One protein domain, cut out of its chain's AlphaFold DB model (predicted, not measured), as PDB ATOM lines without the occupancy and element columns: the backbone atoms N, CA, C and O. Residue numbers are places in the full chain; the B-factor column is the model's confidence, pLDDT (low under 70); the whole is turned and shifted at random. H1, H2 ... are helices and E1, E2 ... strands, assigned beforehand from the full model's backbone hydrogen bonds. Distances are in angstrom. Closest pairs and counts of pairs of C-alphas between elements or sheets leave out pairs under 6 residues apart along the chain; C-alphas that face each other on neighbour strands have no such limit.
ATOM      1  N   PHE A  11     -19.348  15.126  -3.081       88.19
ATOM      2  CA  PHE A  11     -18.353  15.392  -4.112       88.19
ATOM      3  C   PHE A  11     -17.012  15.689  -3.445       88.19
ATOM      4  O   PHE A  11     -16.914  16.608  -2.630       88.19
ATOM      5  N   VAL A  12     -15.988  14.907  -3.780       88.25
ATOM      6  CA  VAL A  12     -14.633  15.077  -3.252       88.25
ATOM      7  C   VAL A  12     -13.748  15.648  -4.352       88.25
ATOM      8  O   VAL A  12     -13.517  14.999  -5.368       88.25
ATOM      9  N   GLY A  13     -13.261  16.871  -4.154       86.62
ATOM     10  CA  GLY A  13     -12.329  17.538  -5.056       86.62
ATOM     11  C   GLY A  13     -10.932  17.587  -4.452       86.62
ATOM     12  O   GLY A  13     -10.743  18.182  -3.394       86.62
ATOM     13  N   VAL A  14      -9.947  16.996  -5.127       86.19
ATOM     14  CA  VAL A  14      -8.532  17.112  -4.748       86.19
ATOM     15  C   VAL A  14      -7.918  18.267  -5.533       86.19
ATOM     16  O   VAL A  14      -7.915  18.257  -6.762       86.19
ATOM     17  N   VAL A  15      -7.434  19.285  -4.824       84.06
ATOM     18  CA  VAL A  15      -6.902  20.523  -5.399       84.06
ATOM     19  C   VAL A  15      -5.383  20.542  -5.248       84.06
ATOM     20  O   VAL A  15      -4.844  20.493  -4.137       84.06
ATOM     21  N   GLY A  16      -4.705  20.581  -6.397       77.50
ATOM     22  CA  GLY A  16      -3.252  20.682  -6.520       77.50
ATOM     23  C   GLY A  16      -2.768  22.135  -6.553       77.50
ATOM     24  O   GLY A  16      -3.188  22.959  -5.743       77.50
ATOM     25  N   ALA A  17      -1.853  22.446  -7.478       66.38
ATOM     26  CA  ALA A  17      -1.275  23.787  -7.618       66.38
ATOM     27  C   ALA A  17      -2.249  24.816  -8.223       66.38
ATOM     28  O   ALA A  17      -2.209  25.981  -7.835       66.38
ATOM     29  N   GLU A  18      -3.135  24.380  -9.123       70.19
ATOM     30  CA  GLU A  18      -4.144  25.220  -9.773       70.19
ATOM     31  C   GLU A  18      -5.558  24.834  -9.322       70.19
ATOM     32  O   GLU A  18      -5.861  23.656  -9.108       70.19
ATOM     33  N   LEU A  19      -6.431  25.836  -9.170       71.38
ATOM     34  CA  LEU A  19      -7.849  25.633  -8.873       71.38
ATOM     35  C   LEU A  19      -8.562  25.150 -10.148       71.38
ATOM     36  O   LEU A  19      -8.574  25.888 -11.135       71.38
ATOM     37  N   PRO A  20      -9.201  23.964 -10.141       80.50
ATOM     38  CA  PRO A  20      -9.985  23.500 -11.277       80.50
ATOM     39  C   PRO A  20     -11.043  24.525 -11.691       80.50
ATOM     40  O   PRO A  20     -11.726  25.094 -10.834       80.50
ATOM     41  N   TRP A  21     -11.240  24.697 -13.002       83.19
ATOM     42  CA  TRP A  21     -12.252  25.604 -13.563       83.19
ATOM     43  C   TRP A  21     -13.645  25.385 -12.946       83.19
ATOM     44  O   TRP A  21     -14.372  26.345 -12.697       83.19
ATOM     45  N   LEU A  22     -13.975  24.133 -12.610       85.12
ATOM     46  CA  LEU A  22     -15.237  23.724 -11.996       85.12
ATOM     47  C   LEU A  22     -15.515  24.424 -10.654       85.12
ATOM     48  O   LEU A  22     -16.668  24.707 -10.336       85.12
ATOM     49  N   LEU A  23     -14.476  24.724  -9.866       83.44
ATOM     50  CA  LEU A  23     -14.640  25.408  -8.582       83.44
ATOM     51  C   LEU A  23     -15.072  26.867  -8.779       83.44
ATOM     52  O   LEU A  23     -15.910  27.380  -8.033       83.44
ATOM     53  N   ASN A  24     -14.530  27.524  -9.805       85.62
ATOM     54  CA  ASN A  24     -14.792  28.932 -10.095       85.62
ATOM     55  C   ASN A  24     -16.043  29.133 -10.962       85.62
ATOM     56  O   ASN A  24     -16.698  30.167 -10.865       85.62
ATOM     57  N   SER A  25     -16.392  28.164 -11.806       85.50
ATOM     58  CA  SER A  25     -17.530  28.236 -12.729       85.50
ATOM     59  C   SER A  25     -18.290  26.906 -12.771       85.50
ATOM     60  O   SER A  25     -18.228  26.187 -13.769       85.50
ATOM     61  N   PRO A  26     -19.007  26.549 -11.687       84.75
ATOM     62  CA  PRO A  26     -19.810  25.334 -11.658       84.75
ATOM     63  C   PRO A  26     -20.995  25.425 -12.639       84.75
ATOM     64  O   PRO A  26     -21.525  26.527 -12.849       84.75
ATOM     65  N   PRO A  27     -21.464  24.283 -13.183       84.56
ATOM     66  CA  PRO A  27     -22.657  24.213 -14.021       84.56
ATOM     67  C   PRO A  27     -23.873  24.895 -13.383       84.56
ATOM     68  O   PRO A  27     -24.027  24.913 -12.160       84.56
ATOM     69  N   CYS A  28     -24.775  25.422 -14.212       75.81
ATOM     70  CA  CYS A  28     -25.989  26.091 -13.735       75.81
ATOM     71  C   CYS A  28     -26.915  25.169 -12.926       75.81
ATOM     72  O   CYS A  28     -27.593  25.661 -12.026       75.81
ATOM     73  N   ASP A  29     -26.902  23.862 -13.197       74.88
ATOM     74  CA  ASP A  29     -27.734  22.854 -12.521       74.88
ATOM     75  C   ASP A  29     -26.987  22.118 -11.391       74.88
ATOM     76  O   ASP A  29     -27.324  20.993 -11.012       74.88
ATOM     77  N   TRP A  30     -25.934  22.740 -10.851       80.31
ATOM     78  CA  TRP A  30     -25.161  22.182  -9.747       80.31
ATOM     79  C   TRP A  30     -26.007  22.043  -8.471       80.31
ATOM     80  O   TRP A  30     -26.239  23.011  -7.752       80.31
ATOM     81  N   SER A  31     -26.408  20.810  -8.156       76.38
ATOM     82  CA  SER A  31     -27.325  20.474  -7.053       76.38
ATOM     83  C   SER A  31     -26.706  19.559  -5.988       76.38
ATOM     84  O   SER A  31     -27.414  18.969  -5.169       76.38
ATOM     85  N   VAL A  32     -25.375  19.424  -5.972       84.69
ATOM     86  CA  VAL A  32     -24.685  18.546  -5.016       84.69
ATOM     87  C   VAL A  32     -24.857  19.082  -3.585       84.69
ATOM     88  O   VAL A  32     -24.524  20.242  -3.327       84.69
ATOM     89  N   PRO A  33     -25.331  18.257  -2.629       84.56
ATOM     90  CA  PRO A  33     -25.637  18.729  -1.280       84.56
ATOM     91  C   PRO A  33     -24.383  18.979  -0.427       84.56
ATOM     92  O   PRO A  33     -24.388  19.889   0.405       84.56
ATOM     93  N   SER A  34     -23.321  18.194  -0.653       90.06
ATOM     94  CA  SER A  34     -22.128  18.140   0.197       90.06
ATOM     95  C   SER A  34     -20.844  18.098  -0.632       90.06
ATOM     96  O   SER A  34     -20.705  17.262  -1.527       90.06
ATOM     97  N   VAL A  35     -19.889  18.977  -0.314       90.94
ATOM     98  CA  VAL A  35     -18.600  19.080  -1.018       90.94
ATOM     99  C   VAL A  35     -17.425  19.062  -0.047       90.94
ATOM    100  O   VAL A  35     -17.340  19.892   0.857       90.94
ATOM    101  N   LEU A  36     -16.486  18.147  -0.283       90.94
ATOM    102  CA  LEU A  36     -15.209  18.062   0.414       90.94
ATOM    103  C   LEU A  36     -14.077  18.499  -0.519       90.94
ATOM    104  O   LEU A  36     -13.861  17.883  -1.559       90.94
ATOM    105  N   LEU A  37     -13.338  19.539  -0.142       91.19
ATOM    106  CA  LEU A  37     -12.161  20.001  -0.882       91.19
ATOM    107  C   LEU A  37     -10.888  19.602  -0.136       91.19
ATOM    108  O   LEU A  37     -10.768  19.876   1.053       91.19
ATOM    109  N   ILE A  38      -9.930  18.975  -0.813       90.19
ATOM    110  CA  ILE A  38      -8.665  18.525  -0.221       90.19
ATOM    111  C   ILE A  38      -7.522  19.269  -0.899       90.19
ATOM    112  O   ILE A  38      -7.227  19.014  -2.062       90.19
ATOM    113  N   GLY A  39      -6.879  20.189  -0.184       87.88
ATOM    114  CA  GLY A  39      -5.695  20.892  -0.664       87.88
ATOM    115  C   GLY A  39      -4.420  20.133  -0.310       87.88
ATOM    116  O   GLY A  39      -4.143  19.894   0.866       87.88
ATOM    117  N   LEU A  40      -3.629  19.778  -1.326       83.31
ATOM    118  CA  LEU A  40      -2.384  19.013  -1.154       83.31
ATOM    119  C   LEU A  40      -1.133  19.886  -0.957       83.31
ATOM    120  O   LEU A  40      -0.051  19.373  -0.680       83.31
ATOM    121  N   LYS A  41      -1.257  21.210  -1.100       81.19
ATOM    122  CA  LYS A  41      -0.135  22.143  -0.956       81.19
ATOM    123  C   LYS A  41       0.287  22.271   0.516       81.19
ATOM    124  O   LYS A  41      -0.569  22.342   1.395       81.19
ATOM    125  N   GLN A  42       1.599  22.361   0.774       72.25
ATOM    126  CA  GLN A  42       2.153  22.555   2.129       72.25
ATOM    127  C   GLN A  42       1.673  23.856   2.798       72.25
ATOM    128  O   GLN A  42       1.564  23.910   4.020       72.25
ATOM    129  N   GLU A  43       1.360  24.875   1.996       70.19
ATOM    130  CA  GLU A  43       0.700  26.115   2.408       70.19
ATOM    131  C   GLU A  43      -0.629  26.227   1.654       70.19
ATOM    132  O   GLU A  43      -0.731  26.825   0.581       70.19
ATOM    133  N   CYS A  44      -1.642  25.542   2.180       78.06
ATOM    134  CA  CYS A  44      -3.007  25.581   1.671       78.06
ATOM    135  C   CYS A  44      -3.746  26.762   2.307       78.06
ATOM    136  O   CYS A  44      -3.905  26.786   3.528       78.06
ATOM    137  N   ASP A  45      -4.205  27.729   1.504       85.31
ATOM    138  CA  ASP A  45      -5.114  28.769   1.993       85.31
ATOM    139  C   ASP A  45      -6.559  28.235   1.985       85.31
ATOM    140  O   ASP A  45      -7.173  28.105   0.917       85.31
ATOM    141  N   PRO A  46      -7.149  27.931   3.158       85.75
ATOM    142  CA  PRO A  46      -8.513  27.425   3.224       85.75
ATOM    143  C   PRO A  46      -9.537  28.466   2.758       85.75
ATOM    144  O   PRO A  46     -10.640  28.093   2.357       85.75
ATOM    145  N   ARG A  47      -9.210  29.767   2.793       87.69
ATOM    146  CA  ARG A  47     -10.122  30.817   2.319       87.69
ATOM    147  C   ARG A  47     -10.262  30.762   0.807       87.69
ATOM    148  O   ARG A  47     -11.395  30.745   0.333       87.69
ATOM    149  N   ALA A  48      -9.151  30.654   0.083       86.56
ATOM    150  CA  ALA A  48      -9.153  30.524  -1.370       86.56
ATOM    151  C   ALA A  48     -10.008  29.338  -1.849       86.56
ATOM    152  O   ALA A  48     -10.785  29.490  -2.784       86.56
ATOM    153  N   LEU A  49      -9.943  28.186  -1.168       86.50
ATOM    154  CA  LEU A  49     -10.763  27.011  -1.501       86.50
ATOM    155  C   LEU A  49     -12.253  27.219  -1.204       86.50
ATOM    156  O   LEU A  49     -13.116  26.882  -2.016       86.50
ATOM    157  N   LEU A  50     -12.571  27.769  -0.032       87.75
ATOM    158  CA  LEU A  50     -13.949  27.869   0.448       87.75
ATOM    159  C   LEU A  50     -14.715  29.077  -0.117       87.75
ATOM    160  O   LEU A  50     -15.945  29.101  -0.051       87.75
ATOM    161  N   GLN A  51     -14.022  30.072  -0.673       88.06
ATOM    162  CA  GLN A  51     -14.626  31.236  -1.337       88.06
ATOM    163  C   GLN A  51     -14.949  31.001  -2.817       88.06
ATOM    164  O   GLN A  51     -15.542  31.868  -3.454       88.06
ATOM    165  N   THR A  52     -14.618  29.827  -3.352       88.31
ATOM    166  CA  THR A  52     -14.961  29.433  -4.724       88.31
ATOM    167  C   THR A  52     -16.474  29.458  -4.966       88.31
ATOM    168  O   THR A  52     -17.275  29.201  -4.061       88.31
ATOM    169  N   ALA A  53     -16.888  29.750  -6.204       86.62
ATOM    170  CA  ALA A  53     -18.303  29.852  -6.569       86.62
ATOM    171  C   ALA A  53     -19.080  28.564  -6.254       86.62
ATOM    172  O   ALA A  53     -20.223  28.623  -5.800       86.62
ATOM    173  N   LEU A  54     -18.441  27.406  -6.440       88.44
ATOM    174  CA  LEU A  54     -18.994  26.103  -6.087       88.44
ATOM    175  C   LEU A  54     -19.253  25.991  -4.578       88.44
ATOM    176  O   LEU A  54     -20.380  25.706  -4.182       88.44
ATOM    177  N   ALA A  55     -18.265  26.311  -3.734       87.12
ATOM    178  CA  ALA A  55     -18.396  26.241  -2.275       87.12
ATOM    179  C   ALA A  55     -19.429  27.233  -1.696       87.12
ATOM    180  O   ALA A  55     -20.053  26.968  -0.656       87.12
ATOM    181  N   GLN A  56     -19.625  28.379  -2.359       87.50
ATOM    182  CA  GLN A  56     -20.651  29.358  -1.990       87.50
ATOM    183  C   GLN A  56     -22.070  28.912  -2.375       87.50
ATOM    184  O   GLN A  56     -23.016  29.320  -1.711       87.50
ATOM    185  N   ARG A  57     -22.236  28.075  -3.408       88.00
ATOM    186  CA  ARG A  57     -23.547  27.570  -3.870       88.00
ATOM    187  C   ARG A  57     -23.993  26.287  -3.170       88.00
ATOM    188  O   ARG A  57     -25.175  25.965  -3.149       88.00
ATOM    189  N   THR A  58     -23.064  25.549  -2.580       88.94
ATOM    190  CA  THR A  58     -23.343  24.260  -1.934       88.94
ATOM    191  C   THR A  58     -23.770  24.427  -0.476       88.94
ATOM    192  O   THR A  58     -23.131  25.192   0.244       88.94
ATOM    193  N   PRO A  59     -24.787  23.709   0.025       88.31
ATOM    194  CA  PRO A  59     -25.206  23.805   1.426       88.31
ATOM    195  C   PRO A  59     -24.109  23.396   2.425       88.31
ATOM    196  O   PRO A  59     -23.726  24.193   3.290       88.31
ATOM    197  N   ALA A  60     -23.548  22.193   2.274       90.00
ATOM    198  CA  ALA A  60     -22.539  21.632   3.169       90.00
ATOM    199  C   ALA A  60     -21.149  21.619   2.515       90.00
ATOM    200  O   ALA A  60     -20.964  21.058   1.437       90.00
ATOM    201  N   VAL A  61     -20.162  22.240   3.172       91.25
ATOM    202  CA  VAL A  61     -18.779  22.304   2.668       91.25
ATOM    203  C   VAL A  61     -17.774  22.140   3.794       91.25
ATOM    204  O   VAL A  61     -17.882  22.798   4.835       91.25
ATOM    205  N   ALA A  62     -16.761  21.322   3.530       91.75
ATOM    206  CA  ALA A  62     -15.567  21.195   4.346       91.75
ATOM    207  C   ALA A  62     -14.320  21.253   3.453       91.75
ATOM    208  O   ALA A  62     -14.326  20.757   2.326       91.75
ATOM    209  N   ALA A  63     -13.252  21.861   3.961       92.00
ATOM    210  CA  ALA A  63     -11.944  21.873   3.321       92.00
ATOM    211  C   ALA A  63     -10.899  21.245   4.246       92.00
ATOM    212  O   ALA A  63     -10.786  21.624   5.411       92.00
ATOM    213  N   LEU A  64     -10.131  20.299   3.719       91.50
ATOM    214  CA  LEU A  64      -8.966  19.693   4.346       91.50
ATOM    215  C   LEU A  64      -7.722  20.380   3.789       91.50
ATOM    216  O   LEU A  64      -7.427  20.262   2.603       91.50
ATOM    217  N   CYS A  65      -6.993  21.089   4.643       89.56
ATOM    218  CA  CYS A  65      -5.722  21.714   4.285       89.56
ATOM    219  C   CYS A  65      -4.595  21.098   5.111       89.56
ATOM    220  O   CYS A  65      -4.735  20.938   6.326       89.56
ATOM    221  N   LEU A  66      -3.474  20.783   4.464       87.69
ATOM    222  CA  LEU A  66      -2.266  20.343   5.156       87.69
ATOM    223  C   LEU A  66      -1.666  21.516   5.952       87.69
ATOM    224  O   LEU A  66      -1.500  22.609   5.413       87.69
ATOM    225  N   ALA A  67      -1.352  21.303   7.229       82.00
ATOM    226  CA  ALA A  67      -0.737  22.302   8.100       82.00
ATOM    227  C   ALA A  67       0.419  21.697   8.911       82.00
ATOM    228  O   ALA A  67       0.384  20.526   9.289       82.00
ATOM    229  N   LYS A  68       1.445  22.507   9.212       75.81
ATOM    230  CA  LYS A  68       2.555  22.107  10.095       75.81
ATOM    231  C   LYS A  68       2.099  22.039  11.555       75.81
ATOM    232  O   LYS A  68       1.368  22.910  12.040       75.81
ATOM    233  N   LEU A  69       2.538  21.000  12.258       71.25
ATOM    234  CA  LEU A  69       2.217  20.749  13.660       71.25
ATOM    235  C   LEU A  69       3.295  21.365  14.576       71.25
ATOM    236  O   LEU A  69       4.262  20.703  14.945       71.25
ATOM    237  N   GLY A  70       3.120  22.637  14.947       64.81
ATOM    238  CA  GLY A  70       4.054  23.368  15.820       64.81
ATOM    239  C   GLY A  70       5.373  23.759  15.135       64.81
ATOM    240  O   GLY A  70       5.480  23.717  13.912       64.81
ATOM    241  N   GLU A  71       6.385  24.145  15.921       60.06
ATOM    242  CA  GLU A  71       7.727  24.528  15.426       60.06
ATOM    243  C   GLU A  71       8.607  23.327  15.015       60.06
ATOM    244  O   GLU A  71       9.713  23.491  14.499       60.06
ATOM    245  N   GLN A  72       8.129  22.095  15.211       57.22
ATOM    246  CA  GLN A  72       8.859  20.874  14.866       57.22
ATOM    247  C   GLN A  72       8.856  20.655  13.344       57.22
ATOM    248  O   GLN A  72       7.810  20.448  12.731       57.22
ATOM    249  N   ARG A  73      10.045  20.662  12.724       57.44
ATOM    250  CA  ARG A  73      10.222  20.775  11.261       57.44
ATOM    251  C   ARG A  73       9.629  19.653  10.382       57.44
ATOM    252  O   ARG A  73       9.575  19.868   9.179       57.44
ATOM    253  N   ASN A  74       9.114  18.537  10.917       68.12
ATOM    254  CA  ASN A  74       8.750  17.353  10.108       68.12
ATOM    255  C   ASN A  74       7.375  16.703  10.394       68.12
ATOM    256  O   ASN A  74       7.128  15.595   9.920       68.12
ATOM    257  N   LYS A  75       6.459  17.336  11.143       75.56
ATOM    258  CA  LYS A  75       5.100  16.787  11.354       75.56
ATOM    259  C   LYS A  75       4.040  17.630  10.648       75.56
ATOM    260  O   LYS A  75       3.893  18.817  10.935       75.56
ATOM    261  N   PHE A  76       3.286  16.996   9.753       79.06
ATOM    262  CA  PHE A  76       2.147  17.590   9.056       79.06
ATOM    263  C   PHE A  76       0.852  16.911   9.491       79.06
ATOM    264  O   PHE A  76       0.809  15.695   9.662       79.06
ATOM    265  N   GLU A  77      -0.205  17.698   9.645       86.56
ATOM    266  CA  GLU A  77      -1.547  17.216   9.952       86.56
ATOM    267  C   GLU A  77      -2.549  17.914   9.028       86.56
ATOM    268  O   GLU A  77      -2.438  19.115   8.763       86.56
ATOM    269  N   PHE A  78      -3.545  17.179   8.536       88.12
ATOM    270  CA  PHE A  78      -4.673  17.803   7.857       88.12
ATOM    271  C   PHE A  78      -5.554  18.514   8.875       88.12
ATOM    272  O   PHE A  78      -5.932  17.938   9.886       88.12
ATOM    273  N   ARG A  79      -5.930  19.758   8.605       90.44
ATOM    274  CA  ARG A  79      -6.902  20.502   9.406       90.44
ATOM    275  C   ARG A  79      -8.181  20.696   8.616       90.44
ATOM    276  O   ARG A  79      -8.138  21.022   7.430       90.44
ATOM    277  N   VAL A  80      -9.307  20.501   9.292       92.25
ATOM    278  CA  VAL A  80     -10.642  20.639   8.713       92.25
ATOM    279  C   VAL A  80     -11.153  22.052   8.954       92.25
ATOM    280  O   VAL A  80     -11.288  22.499  10.095       92.25
ATOM    281  N   PHE A  81     -11.491  22.733   7.871       91.94
ATOM    282  CA  PHE A  81     -12.077  24.062   7.866       91.94
ATOM    283  C   PHE A  81     -13.478  24.032   7.266       91.94
ATOM    284  O   PHE A  81     -13.773  23.254   6.362       91.94
ATOM    285  N   THR A  82     -14.336  24.935   7.725       91.44
ATOM    286  CA  THR A  82     -15.623  25.221   7.091       91.44
ATOM    287  C   THR A  82     -15.837  26.729   6.966       91.44
ATOM    288  O   THR A  82     -15.174  27.528   7.636       91.44
ATOM    289  N   TRP A  83     -16.750  27.123   6.080       89.19
ATOM    290  CA  TRP A  83     -17.028  28.521   5.759       89.19
ATOM    291  C   TRP A  83     -18.479  28.898   6.024       89.19
ATOM    292  O   TRP A  83     -19.385  28.291   5.463       89.19
ATOM    293  N   ARG A  84     -18.700  29.939   6.822       88.88
ATOM    294  CA  ARG A  84     -20.011  30.520   7.125       88.88
ATOM    295  C   ARG A  84     -20.161  31.843   6.372       88.88
ATOM    296  O   ARG A  84     -19.690  32.867   6.865       88.88
ATOM    297  N   PRO A  85     -20.793  31.851   5.184       84.00
ATOM    298  CA  PRO A  85     -20.798  33.030   4.320       84.00
ATOM    299  C   PRO A  85     -21.591  34.202   4.907       84.00
ATOM    300  O   PRO A  85     -21.183  35.351   4.749       84.00
ATOM    301  N   LEU A  86     -22.674  33.903   5.629       84.81
ATOM    302  CA  LEU A  86     -23.571  34.896   6.218       84.81
ATOM    303  C   LEU A  86     -23.115  35.385   7.598       84.81
ATOM    304  O   LEU A  86     -23.707  36.299   8.138       84.81
ATOM    305  N   HIS A  87     -22.057  34.834   8.197       83.31
ATOM    306  CA  HIS A  87     -21.629  35.304   9.516       83.31
ATOM    307  C   HIS A  87     -20.719  36.546   9.379       83.31
ATOM    308  O   HIS A  87     -19.724  36.483   8.659       83.31
ATOM    309  N   PRO A  88     -20.957  37.662  10.099       77.31
ATOM    310  CA  PRO A  88     -20.188  38.898   9.900       77.31
ATOM    311  C   PRO A  88     -18.712  38.804  10.331       77.31
ATOM    312  O   PRO A  88     -17.834  39.269   9.611       77.31
ATOM    313  N   ARG A  89     -18.415  38.184  11.487       76.56
ATOM    314  CA  ARG A  89     -17.054  38.143  12.071       76.56
ATOM    315  C   ARG A  89     -16.295  36.822  11.879       76.56
ATOM    316  O   ARG A  89     -15.112  36.835  11.562       76.56
ATOM    317  N   ARG A  90     -16.944  35.670  12.088       77.06
ATOM    318  CA  ARG A  90     -16.299  34.338  12.065       77.06
ATOM    319  C   ARG A  90     -16.702  33.544  10.823       77.06
ATOM    320  O   ARG A  90     -17.438  32.565  10.920       77.06
ATOM    321  N   LYS A  91     -16.234  33.990   9.652       85.56
ATOM    322  CA  LYS A  91     -16.531  33.326   8.372       85.56
ATOM    323  C   LYS A  91     -15.763  32.021   8.192       85.56
ATOM    324  O   LYS A  91     -16.351  31.030   7.785       85.56
ATOM    325  N   LEU A  92     -14.475  31.996   8.529       89.81
ATOM    326  CA  LEU A  92     -13.671  30.774   8.513       89.81
ATOM    327  C   LEU A  92     -13.701  30.127   9.900       89.81
ATOM    328  O   LEU A  92     -13.328  30.767  10.882       89.81
ATOM    329  N   LEU A  93     -14.117  28.865   9.972       89.44
ATOM    330  CA  LEU A  93     -14.155  28.087  11.206       89.44
ATOM    331  C   LEU A  93     -13.224  26.879  11.082       89.44
ATOM    332  O   LEU A  93     -13.397  26.052  10.191       89.44
ATOM    333  N   LEU A  94     -12.257  26.774  11.992       90.25
ATOM    334  CA  LEU A  94     -11.427  25.582  12.162       90.25
ATOM    335  C   LEU A  94     -12.180  24.583  13.049       90.25
ATOM    336  O   LEU A  94     -12.468  24.886  14.204       90.25
ATOM    337  N   LEU A  95     -12.486  23.401  12.515       89.12
ATOM    338  CA  LEU A  95     -13.147  22.320  13.257       89.12
ATOM    339  C   LEU A  95     -12.146  21.473  14.058       89.12
ATOM    340  O   LEU A  95     -12.505  20.900  15.089       89.12
ATOM    341  N   GLY A  96     -10.888  21.423  13.611       89.06
ATOM    342  CA  GLY A  96      -9.786  20.742  14.291       89.06
ATOM    343  C   GLY A  96      -8.856  19.998  13.333       89.06
ATOM    344  O   GLY A  96      -9.014  20.072  12.115       89.06
ATOM    345  N   GLY A  97      -7.881  19.293  13.905       88.75
ATOM    346  CA  GLY A  97      -7.026  18.346  13.192       88.75
ATOM    347  C   GLY A  97      -7.782  17.071  12.813       88.75
ATOM    348  O   GLY A  97      -8.632  16.599  13.574       88.75
ATOM    349  N   TRP A  98      -7.530  16.572  11.606       87.38
ATOM    350  CA  TRP A  98      -8.177  15.405  11.023       87.38
ATOM    351  C   TRP A  98      -7.767  14.144  11.776       87.38
ATOM    352  O   TRP A  98      -6.595  13.782  11.832       87.38
ATOM    353  N   ASN A  99      -8.762  13.448  12.316       87.38
ATOM    354  CA  ASN A  99      -8.591  12.156  12.955       87.38
ATOM    355  C   ASN A  99      -9.832  11.303  12.675       87.38
ATOM    356  O   ASN A  99     -10.956  11.790  12.823       87.38
ATOM    357  N   ALA A 100      -9.625  10.037  12.311       85.31
ATOM    358  CA  ALA A 100     -10.694   9.086  12.015       85.31
ATOM    359  C   ALA A 100     -11.674   8.917  13.189       85.31
ATOM    360  O   ALA A 100     -12.867   8.736  12.969       85.31
ATOM    361  N   SER A 101     -11.199   9.038  14.435       87.06
ATOM    362  CA  SER A 101     -12.065   8.974  15.620       87.06
ATOM    363  C   SER A 101     -12.863  10.262  15.862       87.06
ATOM    364  O   SER A 101     -14.003  10.204  16.319       87.06
ATOM    365  N   ARG A 102     -12.294  11.433  15.543       85.12
ATOM    366  CA  ARG A 102     -12.924  12.750  15.768       85.12
ATOM    367  C   ARG A 102     -13.991  13.083  14.726       85.12
ATOM    368  O   ARG A 102     -14.935  13.804  15.030       85.12
ATOM    369  N   PHE A 103     -13.821  12.574  13.512       87.12
ATOM    370  CA  PHE A 103     -14.725  12.779  12.385       87.12
ATOM    371  C   PHE A 103     -15.245  11.437  11.859       87.12
ATOM    372  O   PHE A 103     -15.202  11.156  10.663       87.12
ATOM    373  N   ALA A 104     -15.728  10.599  12.774       85.38
ATOM    374  CA  ALA A 104     -16.287   9.288  12.463       85.38
ATOM    375  C   ALA A 104     -17.606   9.377  11.670       85.38
ATOM    376  O   ALA A 104     -17.998   8.420  11.007       85.38
ATOM    377  N   SER A 105     -18.305  10.519  11.730       85.50
ATOM    378  CA  SER A 105     -19.564  10.748  11.010       85.50
ATOM    379  C   SER A 105     -19.529  11.990  10.120       85.50
ATOM    380  O   SER A 105     -18.884  12.993  10.429       85.50
ATOM    381  N   TRP A 106     -20.302  11.955   9.030       84.19
ATOM    382  CA  TRP A 106     -20.451  13.090   8.114       84.19
ATOM    383  C   TRP A 106     -20.987  14.351   8.796       84.19
ATOM    384  O   TRP A 106     -20.592  15.443   8.409       84.19
ATOM    385  N   ASP A 107     -21.812  14.216   9.838       82.31
ATOM    386  CA  ASP A 107     -22.350  15.351  10.605       82.31
ATOM    387  C   ASP A 107     -21.240  16.101  11.378       82.31
ATOM    388  O   ASP A 107     -21.344  17.303  11.620       82.31
ATOM    389  N   GLN A 108     -20.149  15.411  11.741       85.19
ATOM    390  CA  GLN A 108     -18.977  16.024  12.377       85.19
ATOM    391  C   GLN A 108     -18.082  16.738  11.356       85.19
ATOM    392  O   GLN A 108     -17.450  17.741  11.691       85.19
ATOM    393  N   LEU A 109     -18.016  16.231  10.120       87.00
ATOM    394  CA  LEU A 109     -17.234  16.835   9.038       87.00
ATOM    395  C   LEU A 109     -17.964  18.035   8.413       87.00
ATOM    396  O   LEU A 109     -17.371  19.092   8.199       87.00
ATOM    397  N   PHE A 110     -19.260  17.882   8.151       88.94
ATOM    398  CA  PHE A 110     -20.130  18.872   7.529       88.94
ATOM    399  C   PHE A 110     -21.045  19.522   8.563       88.94
ATOM    400  O   PHE A 110     -22.248  19.268   8.623       88.94
TER     401      PHE A 110
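This is residues 11 to 110 of the 453 residues of the protein "Variant Ionotropic Glutamate Receptor" of Penaeus vannamei (UniProt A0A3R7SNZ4). What would one see first? One strongly twisted sheet of five strands, E1 to E5, forms the core, with the short helix H2 packed on one face and the short helix H4 on the opposite face. H3 only grazes the sheet, and H1 packs on H3. What is it made of? The printed part has 100 residues with four named helices and five named strands, in the order E1 H1 E2 H2 H3 E3 E4 E5 H4, and its class is mixed, helices and strands. The sheet's order is E1 E2 E3 E4 E5, parallel from E1 to E3 and antiparallel from E3 to E5. How is it shaped? It is compact, with a radius of gyration of the C-alphas of 13.7 A, and its outline is elongated, with spans of 45 by 29 by 28 A.

How does the sheet begin? The edge strand E1, residues 11 to 15, is parallel to E2, residues 34 to 39, at 17 degrees, with N 13 and O 36 within hydrogen-bond range at 2.8 A. E2 is parallel to E3, residues 60 to 68, at 17 degrees, with N 37 and O 62 at 2.9 A. Two strand-helix-strand units, parallel neighbour strands with helices between, have right-handed crossovers: E1, H1 of residues 21 to 24, E2; and E2, H2 of residues 46 to 50, H3 of residues 53 to 57, E3. How does the sheet go on? E3, E4 of residues 76 to 83 and E5 of residues 92 to 97 form a meander, each strand the antiparallel neighbour of the one before. In the hairpin of E3 and E4 N 63 and O 81 are 2.8 A apart, and in that of E4 and E5 N 95 and O 80 are 2.8 A apart. Where are the helices? H2 is on the sheet at a height of 7.2 A, only just over E3 with 3 of its 5 C-alphas, and the closest C-alphas of the two are those of Pro 46 and Cys 65, 6.4 A apart. H4, residues 106 to 109, is on the opposite face at a height of 7.9 A, only just over none of the strands, with 2 C-alphas falling on E4. H3 only grazes the sheet with residues 54 to 56; it touches H1, closest at the C-alphas of Asn 24 and Ala 53, 5.1 A, and H1 is only just not on the sheet, with 4 pairs of C-alphas within 10 A. Do the helix backbones close? In H2 and H3 every O i to N i+4 pair is within hydrogen-bond range, while H1 and H4 are too short for such a pair.

Where does the first element begin? E1 starts at C-alpha 11, (-18.353, 15.392, -4.112), and spans 12.6 A. How long are the other strands? E2 spans 16.7 A, E3 26.0 A, E4 22.3 A and E5 14.8 A. Where does the last element end? H4 ends at C-alpha 109, (-17.234, 16.835, 9.038).

How far does it reach? The two C-alphas farthest apart are those of Asp 29 and Gln 72, at 45.7 A. Is it unbroken and sure? The printed part has no cut and no long link. The mean pLDDT of the printed part is 83.7, and residue 17 and residues 70 to 74 of the model are under 70.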